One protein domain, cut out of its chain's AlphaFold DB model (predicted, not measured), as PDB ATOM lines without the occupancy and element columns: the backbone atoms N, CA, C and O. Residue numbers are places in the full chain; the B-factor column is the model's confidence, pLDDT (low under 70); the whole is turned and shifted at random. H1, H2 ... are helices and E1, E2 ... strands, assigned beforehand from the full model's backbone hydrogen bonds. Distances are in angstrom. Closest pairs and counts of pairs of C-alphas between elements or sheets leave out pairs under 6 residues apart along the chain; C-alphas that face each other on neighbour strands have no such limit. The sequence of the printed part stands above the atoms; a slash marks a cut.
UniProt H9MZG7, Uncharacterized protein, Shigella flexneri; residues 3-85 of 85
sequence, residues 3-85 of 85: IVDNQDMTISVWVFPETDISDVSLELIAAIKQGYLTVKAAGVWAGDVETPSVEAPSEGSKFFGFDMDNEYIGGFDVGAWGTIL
ATOM      1  N   ILE A   3      97.743 129.663 111.865       86.25
ATOM      2  CA  ILE A   3      98.702 129.062 110.932       86.25
ATOM      3  C   ILE A   3      99.125 127.721 111.519       86.25
ATOM      4  O   ILE A   3      99.525 127.661 112.683       86.25
ATOM      5  N   VAL A   4      99.024 126.669 110.717       86.69
ATOM      6  CA  VAL A   4      99.427 125.311 111.078       86.69
ATOM      7  C   VAL A   4     100.650 124.941 110.252       86.69
ATOM      8  O   VAL A   4     100.658 125.113 109.037       86.69
ATOM      9  N   ASP A   5     101.701 124.489 110.929       86.81
ATOM     10  CA  ASP A   5     102.928 124.017 110.295       86.81
ATOM     11  C   ASP A   5     102.871 122.499 110.125       86.81
ATOM     12  O   ASP A   5     102.843 121.757 111.113       86.81
ATOM     13  N   ASN A   6     102.894 122.052 108.872       88.31
ATOM     14  CA  ASN A   6     102.752 120.647 108.503       88.31
ATOM     15  C   ASN A   6     104.080 119.873 108.617       88.31
ATOM     16  O   ASN A   6     104.117 118.672 108.356       88.31
ATOM     17  N   GLN A   7     105.175 120.530 109.030       88.00
ATOM     18  CA  GLN A   7     106.523 119.949 109.173       88.00
ATOM     19  C   GLN A   7     107.141 119.426 107.860       88.00
ATOM     20  O   GLN A   7     108.146 118.715 107.885       88.00
ATOM     21  N   ASP A   8     106.586 119.789 106.702       85.19
ATOM     22  CA  ASP A   8     106.982 119.283 105.379       85.19
ATOM     23  C   ASP A   8     107.260 120.407 104.356       85.19
ATOM     24  O   ASP A   8     107.094 120.244 103.148       85.19
ATOM     25  N   MET A   9     107.738 121.558 104.843       85.50
ATOM     26  CA  MET A   9     107.885 122.820 104.093       85.50
ATOM     27  C   MET A   9     106.561 123.425 103.598       85.50
ATOM     28  O   MET A   9     106.589 124.396 102.829       85.50
ATOM     29  N   THR A  10     105.418 122.922 104.064       84.56
ATOM     30  CA  THR A  10     104.108 123.528 103.826       84.56
ATOM     31  C   THR A  10     103.478 124.042 105.119       84.56
ATOM     32  O   THR A  10     103.792 123.586 106.218       84.56
ATOM     33  N   ILE A  11     102.609 125.040 104.981       87.50
ATOM     34  CA  ILE A  11     101.734 125.522 106.048       87.50
ATOM     35  C   ILE A  11     100.290 125.519 105.557       87.50
ATOM     36  O   ILE A  11     100.038 125.796 104.380       87.50
ATOM     37  N   SER A  12      99.359 125.305 106.478       87.62
ATOM     38  CA  SER A  12      97.931 125.526 106.259       87.62
ATOM     39  C   SER A  12      97.475 126.779 107.002       87.62
ATOM     40  O   SER A  12      97.969 127.103 108.089       87.62
ATOM     41  N   VAL A  13      96.531 127.510 106.413       88.44
ATOM     42  CA  VAL A  13      95.896 128.666 107.056       88.44
ATOM     43  C   VAL A  13      94.461 128.314 107.395       88.44
ATOM     44  O   VAL A  13      93.629 128.097 106.522       88.44
ATOM     45  N   TRP A  14      94.173 128.294 108.685       88.62
ATOM     46  CA  TRP A  14      92.861 128.020 109.243       88.62
ATOM     47  C   TRP A  14      92.085 129.324 109.423       88.62
ATOM     48  O   TRP A  14      92.520 130.248 110.128       88.62
ATOM     49  N   VAL A  15      90.936 129.411 108.761       87.88
ATOM     50  CA  VAL A  15      90.037 130.565 108.765       87.88
ATOM     51  C   VAL A  15      88.809 130.232 109.604       87.88
ATOM     52  O   VAL A  15      88.203 129.180 109.459       87.88
ATOM     53  N   PHE A  16      88.461 131.157 110.494       87.50
ATOM     54  CA  PHE A  16      87.378 131.009 111.459       87.50
ATOM     55  C   PHE A  16      86.425 132.196 111.288       87.50
ATOM     56  O   PHE A  16      86.664 133.240 111.900       87.50
ATOM     57  N   PRO A  17      85.440 132.116 110.376       83.00
ATOM     58  CA  PRO A  17      84.469 133.191 110.188       83.00
ATOM     59  C   PRO A  17      83.569 133.330 111.422       83.00
ATOM     60  O   PRO A  17      83.288 132.350 112.097       83.00
ATOM     61  N   GLU A  18      83.109 134.534 111.752       80.19
ATOM     62  CA  GLU A  18      82.161 134.701 112.869       80.19
ATOM     63  C   GLU A  18      80.771 134.153 112.506       80.19
ATOM     64  O   GLU A  18      80.155 133.465 113.317       80.19
ATOM     65  N   THR A  19      80.344 134.386 111.260       80.19
ATOM     66  CA  THR A  19      79.022 134.000 110.743       80.19
ATOM     67  C   THR A  19      79.137 132.994 109.596       80.19
ATOM     68  O   THR A  19      78.776 131.836 109.758       80.19
ATOM     69  N   ASP A  20      79.670 133.404 108.441       80.06
ATOM     70  CA  ASP A  20      79.868 132.523 107.285       80.06
ATOM     71  C   ASP A  20      81.153 132.874 106.526       80.06
ATOM     72  O   ASP A  20      81.645 134.007 106.577       80.06
ATOM     73  N   ILE A  21      81.709 131.909 105.793       82.50
ATOM     74  CA  ILE A  21      82.871 132.163 104.940       82.50
ATOM     75  C   ILE A  21      82.549 133.112 103.775       82.50
ATOM     76  O   ILE A  21      83.435 133.837 103.324       82.50
ATOM     77  N   SER A  22      81.293 133.176 103.325       83.06
ATOM     78  CA  SER A  22      80.826 134.124 102.309       83.06
ATOM     79  C   SER A  22      80.945 135.581 102.749       83.06
ATOM     80  O   SER A  22      81.020 136.462 101.893       83.06
ATOM     81  N   ASP A  23      80.980 135.832 104.061       84.19
ATOM     82  CA  ASP A  23      81.106 137.174 104.637       84.19
ATOM     83  C   ASP A  23      82.575 137.614 104.781       84.19
ATOM     84  O   ASP A  23      82.863 138.773 105.093       84.19
ATOM     85  N   VAL A  24      83.533 136.713 104.530       84.44
ATOM     86  CA  VAL A  24      84.966 137.029 104.543       84.44
ATOM     87  C   VAL A  24      85.371 137.691 103.223       84.44
ATOM     88  O   VAL A  24      85.023 137.235 102.137       84.44
ATOM     89  N   SER A  25      86.166 138.766 103.306       88.50
ATOM     90  CA  SER A  25      86.677 139.486 102.129       88.50
ATOM     91  C   SER A  25      87.404 138.545 101.158       88.50
ATOM     92  O   SER A  25      88.377 137.871 101.511       88.50
ATOM     93  N   LEU A  26      86.960 138.557  99.899       87.81
ATOM     94  CA  LEU A  26      87.570 137.779  98.820       87.81
ATOM     95  C   LEU A  26      89.008 138.226  98.544       87.81
ATOM     96  O   LEU A  26      89.850 137.402  98.192       87.81
ATOM     97  N   GLU A  27      89.313 139.509  98.732       88.19
ATOM     98  CA  GLU A  27      90.664 140.056  98.623       88.19
ATOM     99  C   GLU A  27      91.586 139.486  99.699       88.19
ATOM    100  O   GLU A  27      92.740 139.170  99.410       88.19
ATOM    101  N   LEU A  28      91.081 139.302 100.924       85.12
ATOM    102  CA  LEU A  28      91.834 138.662 102.000       85.12
ATOM    103  C   LEU A  28      92.094 137.184 101.687       85.12
ATOM    104  O   LEU A  28      93.236 136.733 101.796       85.12
ATOM    105  N   ILE A  29      91.075 136.446 101.236       83.81
ATOM    106  CA  ILE A  29      91.232 135.046 100.802       83.81
ATOM    107  C   ILE A  29      92.249 134.957  99.654       83.81
ATOM    108  O   ILE A  29      93.144 134.110  99.676       83.81
ATOM    109  N   ALA A  30      92.169 135.863  98.677       84.56
ATOM    110  CA  ALA A  30      93.114 135.929  97.567       84.56
ATOM    111  C   ALA A  30      94.540 136.237  98.042       84.56
ATOM    112  O   ALA A  30      95.478 135.585  97.590       84.56
ATOM    113  N   ALA A  31      94.719 137.171  98.980       84.19
ATOM    114  CA  ALA A  31      96.026 137.502  99.543       84.19
ATOM    115  C   ALA A  31      96.665 136.313 100.281       84.19
ATOM    116  O   ALA A  31      97.880 136.123 100.190       84.19
ATOM    117  N   ILE A  32      95.862 135.491 100.968       81.25
ATOM    118  CA  ILE A  32      96.326 134.242 101.591       81.25
ATOM    119  C   ILE A  32      96.771 133.255 100.506       81.25
ATOM    120  O   ILE A  32      97.926 132.828 100.508       81.25
ATOM    121  N   LYS A  33      95.890 132.944  99.546       79.25
ATOM    122  CA  LYS A  33      96.159 131.958  98.480       79.25
ATOM    123  C   LYS A  33      97.340 132.348  97.587       79.25
ATOM    124  O   LYS A  33      98.070 131.487  97.112       79.25
ATOM    125  N   GLN A  34      97.550 133.643  97.365       80.00
ATOM    126  CA  GLN A  34      98.666 134.168  96.571       80.00
ATOM    127  C   GLN A  34      99.963 134.313  97.385       80.00
ATOM    128  O   GLN A  34     100.998 134.682  96.830       80.00
ATOM    129  N   GLY A  35      99.939 134.010  98.688       75.06
ATOM    130  CA  GLY A  35     101.117 134.065  99.553       75.06
ATOM    131  C   GLY A  35     101.602 135.485  99.851       75.06
ATOM    132  O   GLY A  35     102.774 135.667 100.181       75.06
ATOM    133  N   TYR A  36     100.727 136.487  99.738       78.62
ATOM    134  CA  TYR A  36     101.047 137.886 100.045       78.62
ATOM    135  C   TYR A  36     101.069 138.188 101.542       78.62
ATOM    136  O   TYR A  36     101.646 139.192 101.955       78.62
ATOM    137  N   LEU A  37     100.498 137.310 102.370       74.44
ATOM    138  CA  LEU A  37     100.736 137.347 103.806       74.44
ATOM    139  C   LEU A  37     102.184 136.933 104.094       74.44
ATOM    140  O   LEU A  37     102.563 135.768 103.977       74.44
ATOM    141  N   THR A  38     102.993 137.899 104.523       66.75
ATOM    142  CA  THR A  38     104.389 137.722 104.953       66.75
ATOM    143  C   THR A  38     104.482 137.075 106.341       66.75
ATOM    144  O   THR A  38     105.217 137.527 107.213       66.75
ATOM    145  N   VAL A  39     103.722 136.003 106.565       65.31
ATOM    146  CA  VAL A  39     103.629 135.289 107.852       65.31
ATOM    147  C   VAL A  39     104.607 134.116 107.972       65.31
ATOM    148  O   VAL A  39     104.630 133.429 108.985       65.31
ATOM    149  N   LYS A  40     105.429 133.882 106.943       67.06
ATOM    150  CA  LYS A  40     106.394 132.775 106.866       67.06
ATOM    151  C   LYS A  40     107.666 133.165 106.123       67.06
ATOM    152  O   LYS A  40     107.665 134.073 105.292       67.06
ATOM    153  N   ALA A  41     108.744 132.428 106.397       65.12
ATOM    154  CA  ALA A  41     110.021 132.581 105.711       65.12
ATOM    155  C   ALA A  41     109.904 132.317 104.195       65.12
ATOM    156  O   ALA A  41     109.067 131.531 103.736       65.12
ATOM    157  N   ALA A  42     110.763 132.976 103.413       65.50
ATOM    158  CA  ALA A  42     110.856 132.762 101.973       65.50
ATOM    159  C   ALA A  42     111.192 131.288 101.677       65.50
ATOM    160  O   ALA A  42     112.191 130.775 102.172       65.50
ATOM    161  N   GLY A  43     110.349 130.614 100.886       66.12
ATOM    162  CA  GLY A  43     110.539 129.214 100.473       66.12
ATOM    163  C   GLY A  43     109.527 128.207 101.032       66.12
ATOM    164  O   GLY A  43     109.378 127.143 100.448       66.12
ATOM    165  N   VAL A  44     108.789 128.541 102.095       72.12
ATOM    166  CA  VAL A  44     107.693 127.683 102.597       72.12
ATOM    167  C   VAL A  44     106.457 127.857 101.697       72.12
ATOM    168  O   VAL A  44     106.233 128.949 101.180       72.12
ATOM    169  N   TRP A  45     105.644 126.838 101.448       74.38
ATOM    170  CA  TRP A  45     104.425 126.979 100.633       74.38
ATOM    171  C   TRP A  45     103.186 127.041 101.531       74.38
ATOM    172  O   TRP A  45     103.065 126.248 102.454       74.38
ATOM    173  N   ALA A  46     102.288 128.003 101.303       72.44
ATOM    174  CA  ALA A  46     100.968 127.974 101.933       72.44
ATOM    175  C   ALA A  46     100.091 127.072 101.065       72.44
ATOM    176  O   ALA A  46      99.685 127.489  99.980       72.44
ATOM    177  N   GLY A  47      99.946 125.819 101.494       68.31
ATOM    178  CA  GLY A  47      99.354 124.752 100.696       68.31
ATOM    179  C   GLY A  47      97.845 124.865 100.622       68.31
ATOM    180  O   GLY A  47      97.285 124.894  99.530       68.31
ATOM    181  N   ASP A  48      97.222 125.034 101.787       82.44
ATOM    182  CA  ASP A  48      95.775 124.980 101.926       82.44
ATOM    183  C   ASP A  48      95.242 126.124 102.791       82.44
ATOM    184  O   ASP A  48      95.883 126.599 103.738       82.44
ATOM    185  N   VAL A  49      94.037 126.572 102.444       86.00
ATOM    186  CA  VAL A  49      93.223 127.449 103.285       86.00
ATOM    187  C   VAL A  49      92.001 126.650 103.694       86.00
ATOM    188  O   VAL A  49      91.202 126.269 102.842       86.00
ATOM    189  N   GLU A  50      91.875 126.384 104.985       88.38
ATOM    190  CA  GLU A  50      90.825 125.532 105.531       88.38
ATOM    191  C   GLU A  50      89.843 126.357 106.356       88.38
ATOM    192  O   GLU A  50      90.234 127.274 107.083       88.38
ATOM    193  N   THR A  51      88.565 126.005 106.274       88.88
ATOM    194  CA  THR A  51      87.498 126.551 107.116       88.88
ATOM    195  C   THR A  51      86.655 125.405 107.681       88.88
ATOM    196  O   THR A  51      86.591 124.338 107.059       88.88
ATOM    197  N   PRO A  52      85.994 125.578 108.837       87.50
ATOM    198  CA  PRO A  52      84.997 124.627 109.315       87.50
ATOM    199  C   PRO A  52      83.908 124.390 108.259       87.50
ATOM    200  O   PRO A  52      83.438 125.336 107.628       87.50
ATOM    201  N   SER A  53      83.505 123.135 108.058       84.31
ATOM    202  CA  SER A  53      82.586 122.679 107.005       84.31
ATOM    203  C   SER A  53      81.113 122.980 107.306       84.31
ATOM    204  O   SER A  53      80.244 122.144 107.052       84.31
ATOM    205  N   VAL A  54      80.830 124.117 107.931       75.06
ATOM    206  CA  VAL A  54      79.478 124.477 108.359       75.06
ATOM    207  C   VAL A  54      78.790 125.270 107.247       75.06
ATOM    208  O   VAL A  54      79.415 126.134 106.637       75.06
ATOM    209  N   GLU A  55      77.536 124.936 106.931       64.75
ATOM    210  CA  GLU A  55      76.763 125.628 105.890       64.75
ATOM    211  C   GLU A  55      75.978 126.820 106.465       64.75
ATOM    212  O   GLU A  55      75.383 126.722 107.541       64.75
ATOM    213  N   ALA A  56      75.930 127.924 105.712       58.31
ATOM    214  CA  ALA A  56      75.200 129.143 106.057       58.31
ATOM    215  C   ALA A  56      73.704 128.903 106.378       58.31
ATOM    216  O   ALA A  56      73.038 128.163 105.642       58.31
ATOM    217  N   PRO A  57      73.093 129.614 107.353       59.28
ATOM    218  CA  PRO A  57      73.692 130.487 108.359       59.28
ATOM    219  C   PRO A  57      73.927 129.688 109.644       59.28
ATOM    220  O   PRO A  57      72.997 129.431 110.414       59.28
ATOM    221  N   SER A  58      75.162 129.272 109.876       60.00
ATOM    222  CA  SER A  58      75.522 128.589 111.110       60.00
ATOM    223  C   SER A  58      76.207 129.535 112.079       60.00
ATOM    224  O   SER A  58      77.206 130.158 111.746       60.00
ATOM    225  N   GLU A  59      75.712 129.587 113.307       60.12
ATOM    226  CA  GLU A  59      76.414 130.237 114.407       60.12
ATOM    227  C   GLU A  59      77.568 129.328 114.857       60.12
ATOM    228  O   GLU A  59      77.339 128.266 115.445       60.12
ATOM    229  N   GLY A  60      78.809 129.736 114.582       63.12
ATOM    230  CA  GLY A  60      80.013 129.092 115.106       63.12
ATOM    231  C   GLY A  60      80.985 128.569 114.048       63.12
ATOM    232  O   GLY A  60      80.611 127.951 113.058       63.12
ATOM    233  N   SER A  61      82.276 128.769 114.316       78.31
ATOM    234  CA  SER A  61      83.389 128.383 113.446       78.31
ATOM    235  C   SER A  61      84.439 127.570 114.185       78.31
ATOM    236  O   SER A  61      85.626 127.862 114.127       78.31
ATOM    237  N   LYS A  62      84.034 126.531 114.915       87.81
ATOM    238  CA  LYS A  62      85.007 125.676 115.605       87.81
ATOM    239  C   LYS A  62      85.385 124.474 114.754       87.81
ATOM    240  O   LYS A  62      84.503 123.779 114.251       87.81
ATOM    241  N   PHE A  63      86.679 124.179 114.642       89.75
ATOM    242  CA  PHE A  63      87.108 122.879 114.128       89.75
ATOM    243  C   PHE A  63      86.867 121.793 115.168       89.75
ATOM    244  O   PHE A  63      86.973 122.016 116.375       89.75
ATOM    245  N   PHE A  64      86.569 120.596 114.688       91.00
ATOM    246  CA  PHE A  64      86.520 119.408 115.511       91.00
ATOM    247  C   PHE A  64      87.920 119.029 116.001       91.00
ATOM    248  O   PHE A  64      88.854 118.901 115.209       91.00
ATOM    249  N   GLY A  65      88.060 118.807 117.305       90.00
ATOM    250  CA  GLY A  65      89.312 118.361 117.907       90.00
ATOM    251  C   GLY A  65      89.138 117.847 119.333       90.00
ATOM    252  O   GLY A  65      88.080 117.982 119.949       90.00
ATOM    253  N   PHE A  66      90.200 117.240 119.858       91.00
ATOM    254  CA  PHE A  66      90.265 116.690 121.212       91.00
ATOM    255  C   PHE A  66      91.511 117.193 121.935       91.00
ATOM    256  O   PHE A  66      92.474 117.596 121.289       91.00
ATOM    257  N   ASP A  67      91.493 117.109 123.269       86.19
ATOM    258  CA  ASP A  67      92.644 117.427 124.131       86.19
ATOM    259  C   ASP A  67      93.187 118.860 123.944       86.19
ATOM    260  O   ASP A  67      94.364 119.152 124.131       86.19
ATOM    261  N   MET A  68      92.297 119.778 123.564       83.56
ATOM    262  CA  MET A  68      92.546 121.210 123.452       83.56
ATOM    263  C   MET A  68      91.343 121.964 124.015       83.56
ATOM    264  O   MET A  68      90.204 121.636 123.692       83.56
ATOM    265  N   ASP A  69      91.603 122.986 124.827       83.88
ATOM    266  CA  ASP A  69      90.573 123.857 125.397       83.88
ATOM    267  C   ASP A  69      90.803 125.297 124.922       83.88
ATOM    268  O   ASP A  69      91.680 126.003 125.428       83.88
ATOM    269  N   ASN A  70      90.088 125.701 123.866       87.31
ATOM    270  CA  ASN A  70      90.112 127.065 123.341       87.31
ATOM    271  C   ASN A  70      88.820 127.418 122.577       87.31
ATOM    272  O   ASN A  70      87.909 126.608 122.410       87.31
ATOM    273  N   GLU A  71      88.730 128.663 122.109       87.25
ATOM    274  CA  GLU A  71      87.547 129.181 121.415       87.25
ATOM    275  C   GLU A  71      87.389 128.701 119.961       87.25
ATOM    276  O   GLU A  71      86.297 128.821 119.414       87.25
ATOM    277  N   TYR A  72      88.425 128.113 119.359       87.44
ATOM    278  CA  TYR A  72      88.463 127.690 117.952       87.44
ATOM    279  C   TYR A  72      88.294 126.179 117.753       87.44
ATOM    280  O   TYR A  72      88.027 125.741 116.637       87.44
ATOM    281  N   ILE A  73      88.454 125.376 118.808       89.75
ATOM    282  CA  ILE A  73      88.344 123.916 118.769       89.75
ATOM    283  C   ILE A  73      87.165 123.466 119.633       89.75
ATOM    284  O   ILE A  73      86.998 123.904 120.769       89.75
ATOM    285  N   GLY A  74      86.322 122.599 119.079       89.94
ATOM    286  CA  GLY A  74      85.168 122.006 119.747       89.94
ATOM    287  C   GLY A  74      85.189 120.485 119.641       89.94
ATOM    288  O   GLY A  74      85.695 119.928 118.671       89.94
ATOM    289  N   GLY A  75      84.625 119.810 120.640       88.44
ATOM    290  CA  GLY A  75      84.431 118.362 120.603       88.44
ATOM    291  C   GLY A  75      83.218 117.960 119.763       88.44
ATOM    292  O   GLY A  75      82.746 118.707 118.901       88.44
ATOM    293  N   PHE A  76      82.679 116.776 120.053       83.88
ATOM    294  CA  PHE A  76      81.418 116.324 119.465       83.88
ATOM    295  C   PHE A  76      80.298 117.360 119.677       83.88
ATOM    296  O   PHE A  76      80.312 118.108 120.653       83.88
ATOM    297  N   ASP A  77      79.361 117.414 118.730       81.25
ATOM    298  CA  ASP A  77      78.206 118.328 118.656       81.25
ATOM    299  C   ASP A  77      78.503 119.811 118.363       81.25
ATOM    300  O   ASP A  77      77.613 120.508 117.880       81.25
ATOM    301  N   VAL A  78      79.723 120.301 118.614       84.06
ATOM    302  CA  VAL A  78      80.067 121.734 118.459       84.06
ATOM    303  C   VAL A  78      81.171 121.979 117.426       84.06
ATOM    304  O   VAL A  78      81.181 123.022 116.779       84.06
ATOM    305  N   GLY A  79      82.118 121.051 117.272       87.19
ATOM    306  CA  GLY A  79      83.183 121.153 116.274       87.19
ATOM    307  C   GLY A  79      82.770 120.584 114.915       87.19
ATOM    308  O   GLY A  79      82.086 119.562 114.846       87.19
ATOM    309  N   ALA A  80      83.233 121.209 113.833       89.50
ATOM    310  CA  ALA A  80      83.018 120.749 112.463       89.50
ATOM    311  C   ALA A  80      84.312 120.267 111.793       89.50
ATOM    312  O   ALA A  80      85.421 120.662 112.161       89.50
ATOM    313  N   TRP A  81      84.172 119.404 110.789       89.62
ATOM    314  CA  TRP A  81      85.298 118.960 109.969       89.62
ATOM    315  C   TRP A  81      85.854 120.113 109.132       89.62
ATOM    316  O   TRP A  81      85.162 121.097 108.889       89.62
ATOM    317  N   GLY A  82      87.106 120.007 108.691       88.00
ATOM    318  CA  GLY A  82      87.681 120.992 107.782       88.00
ATOM    319  C   GLY A  82      87.287 120.769 106.332       88.00
ATOM    320  O   GLY A  82      87.194 119.633 105.868       88.00
ATOM    321  N   THR A  83      87.068 121.870 105.616       89.38
ATOM    322  CA  THR A  83      86.963 121.899 104.158       89.38
ATOM    323  C   THR A  83      87.951 122.909 103.584       89.38
ATOM    324  O   THR A  83      88.199 123.960 104.178       89.38
ATOM    325  N   ILE A  84      88.509 122.586 102.419       88.81
ATOM    326  CA  ILE A  84      89.440 123.453 101.691       88.81
ATOM    327  C   ILE A  84      88.636 124.487 100.896       88.81
ATOM    328  O   ILE A  84      87.626 124.147 100.276       88.81
ATOM    329  N   LEU A  85      89.094 125.740 100.921       83.38
ATOM    330  CA  LEU A  85      88.536 126.863 100.159       83.38
ATOM    331  C   LEU A  85      89.098 126.999  98.753       83.38
ATOM    332  O   LEU A  85      90.312 126.799  98.545       83.38
TER     333      LEU A  85
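Overview. This is residues 3 to 85 of the 85 residues of an uncharacterized protein of Shigella flexneri (UniProt H9MZG7). With little regular structure, the domain is a small twisted sheet, E1 E2 E3 E4 in order and mixed, grazed by a short helix, H1, with a long looping stretch, residues 53 to 81, past the end of E3. The printed part has 83 residues, 27 in named elements, along the chain E1, E2, H1, E3, E4; the class is mixed. It is compact, radius of gyration of the C-alphas 13.4 A, spanning 39 by 30 by 17 A.

Along the chain. E3, residues 45 to 52, is 21.4 A long; E2, residues 10 to 14, 13.3 A. E1, residues 3 to 5, begins at C-alpha 3 (98.702, 129.062, 110.932). E4, residues 82 to 84, ends at C-alpha 84 (89.440, 123.453, 101.691). H1, residues 26 to 33, is 10.4 A long.

Arrangement. E2, H1 and E3 form a strand-helix-strand unit, parallel neighbour strands with a helix between along the chain, crossover right-handed; N 13 and O 48 are 2.9 A apart. Hairpins E1 and E2, with N 4 and O 12 at 2.9 A, and E3 and E4, with N 51 and O 83 at 3.0 A, are antiparallel. H1, every O i to N i+4 pair within hydrogen-bond range, only grazes the sheet; its closest C-alphas to E3 are Lys 33 and Ala 46, 7.1 A.

Size, cuts and confidence. The printed part has no cut. The links E2 to H1, H1 to E3 and E3 to E4 are long. The pLDDT is under 70 at residues 38 to 43, 47 and 55 to 60.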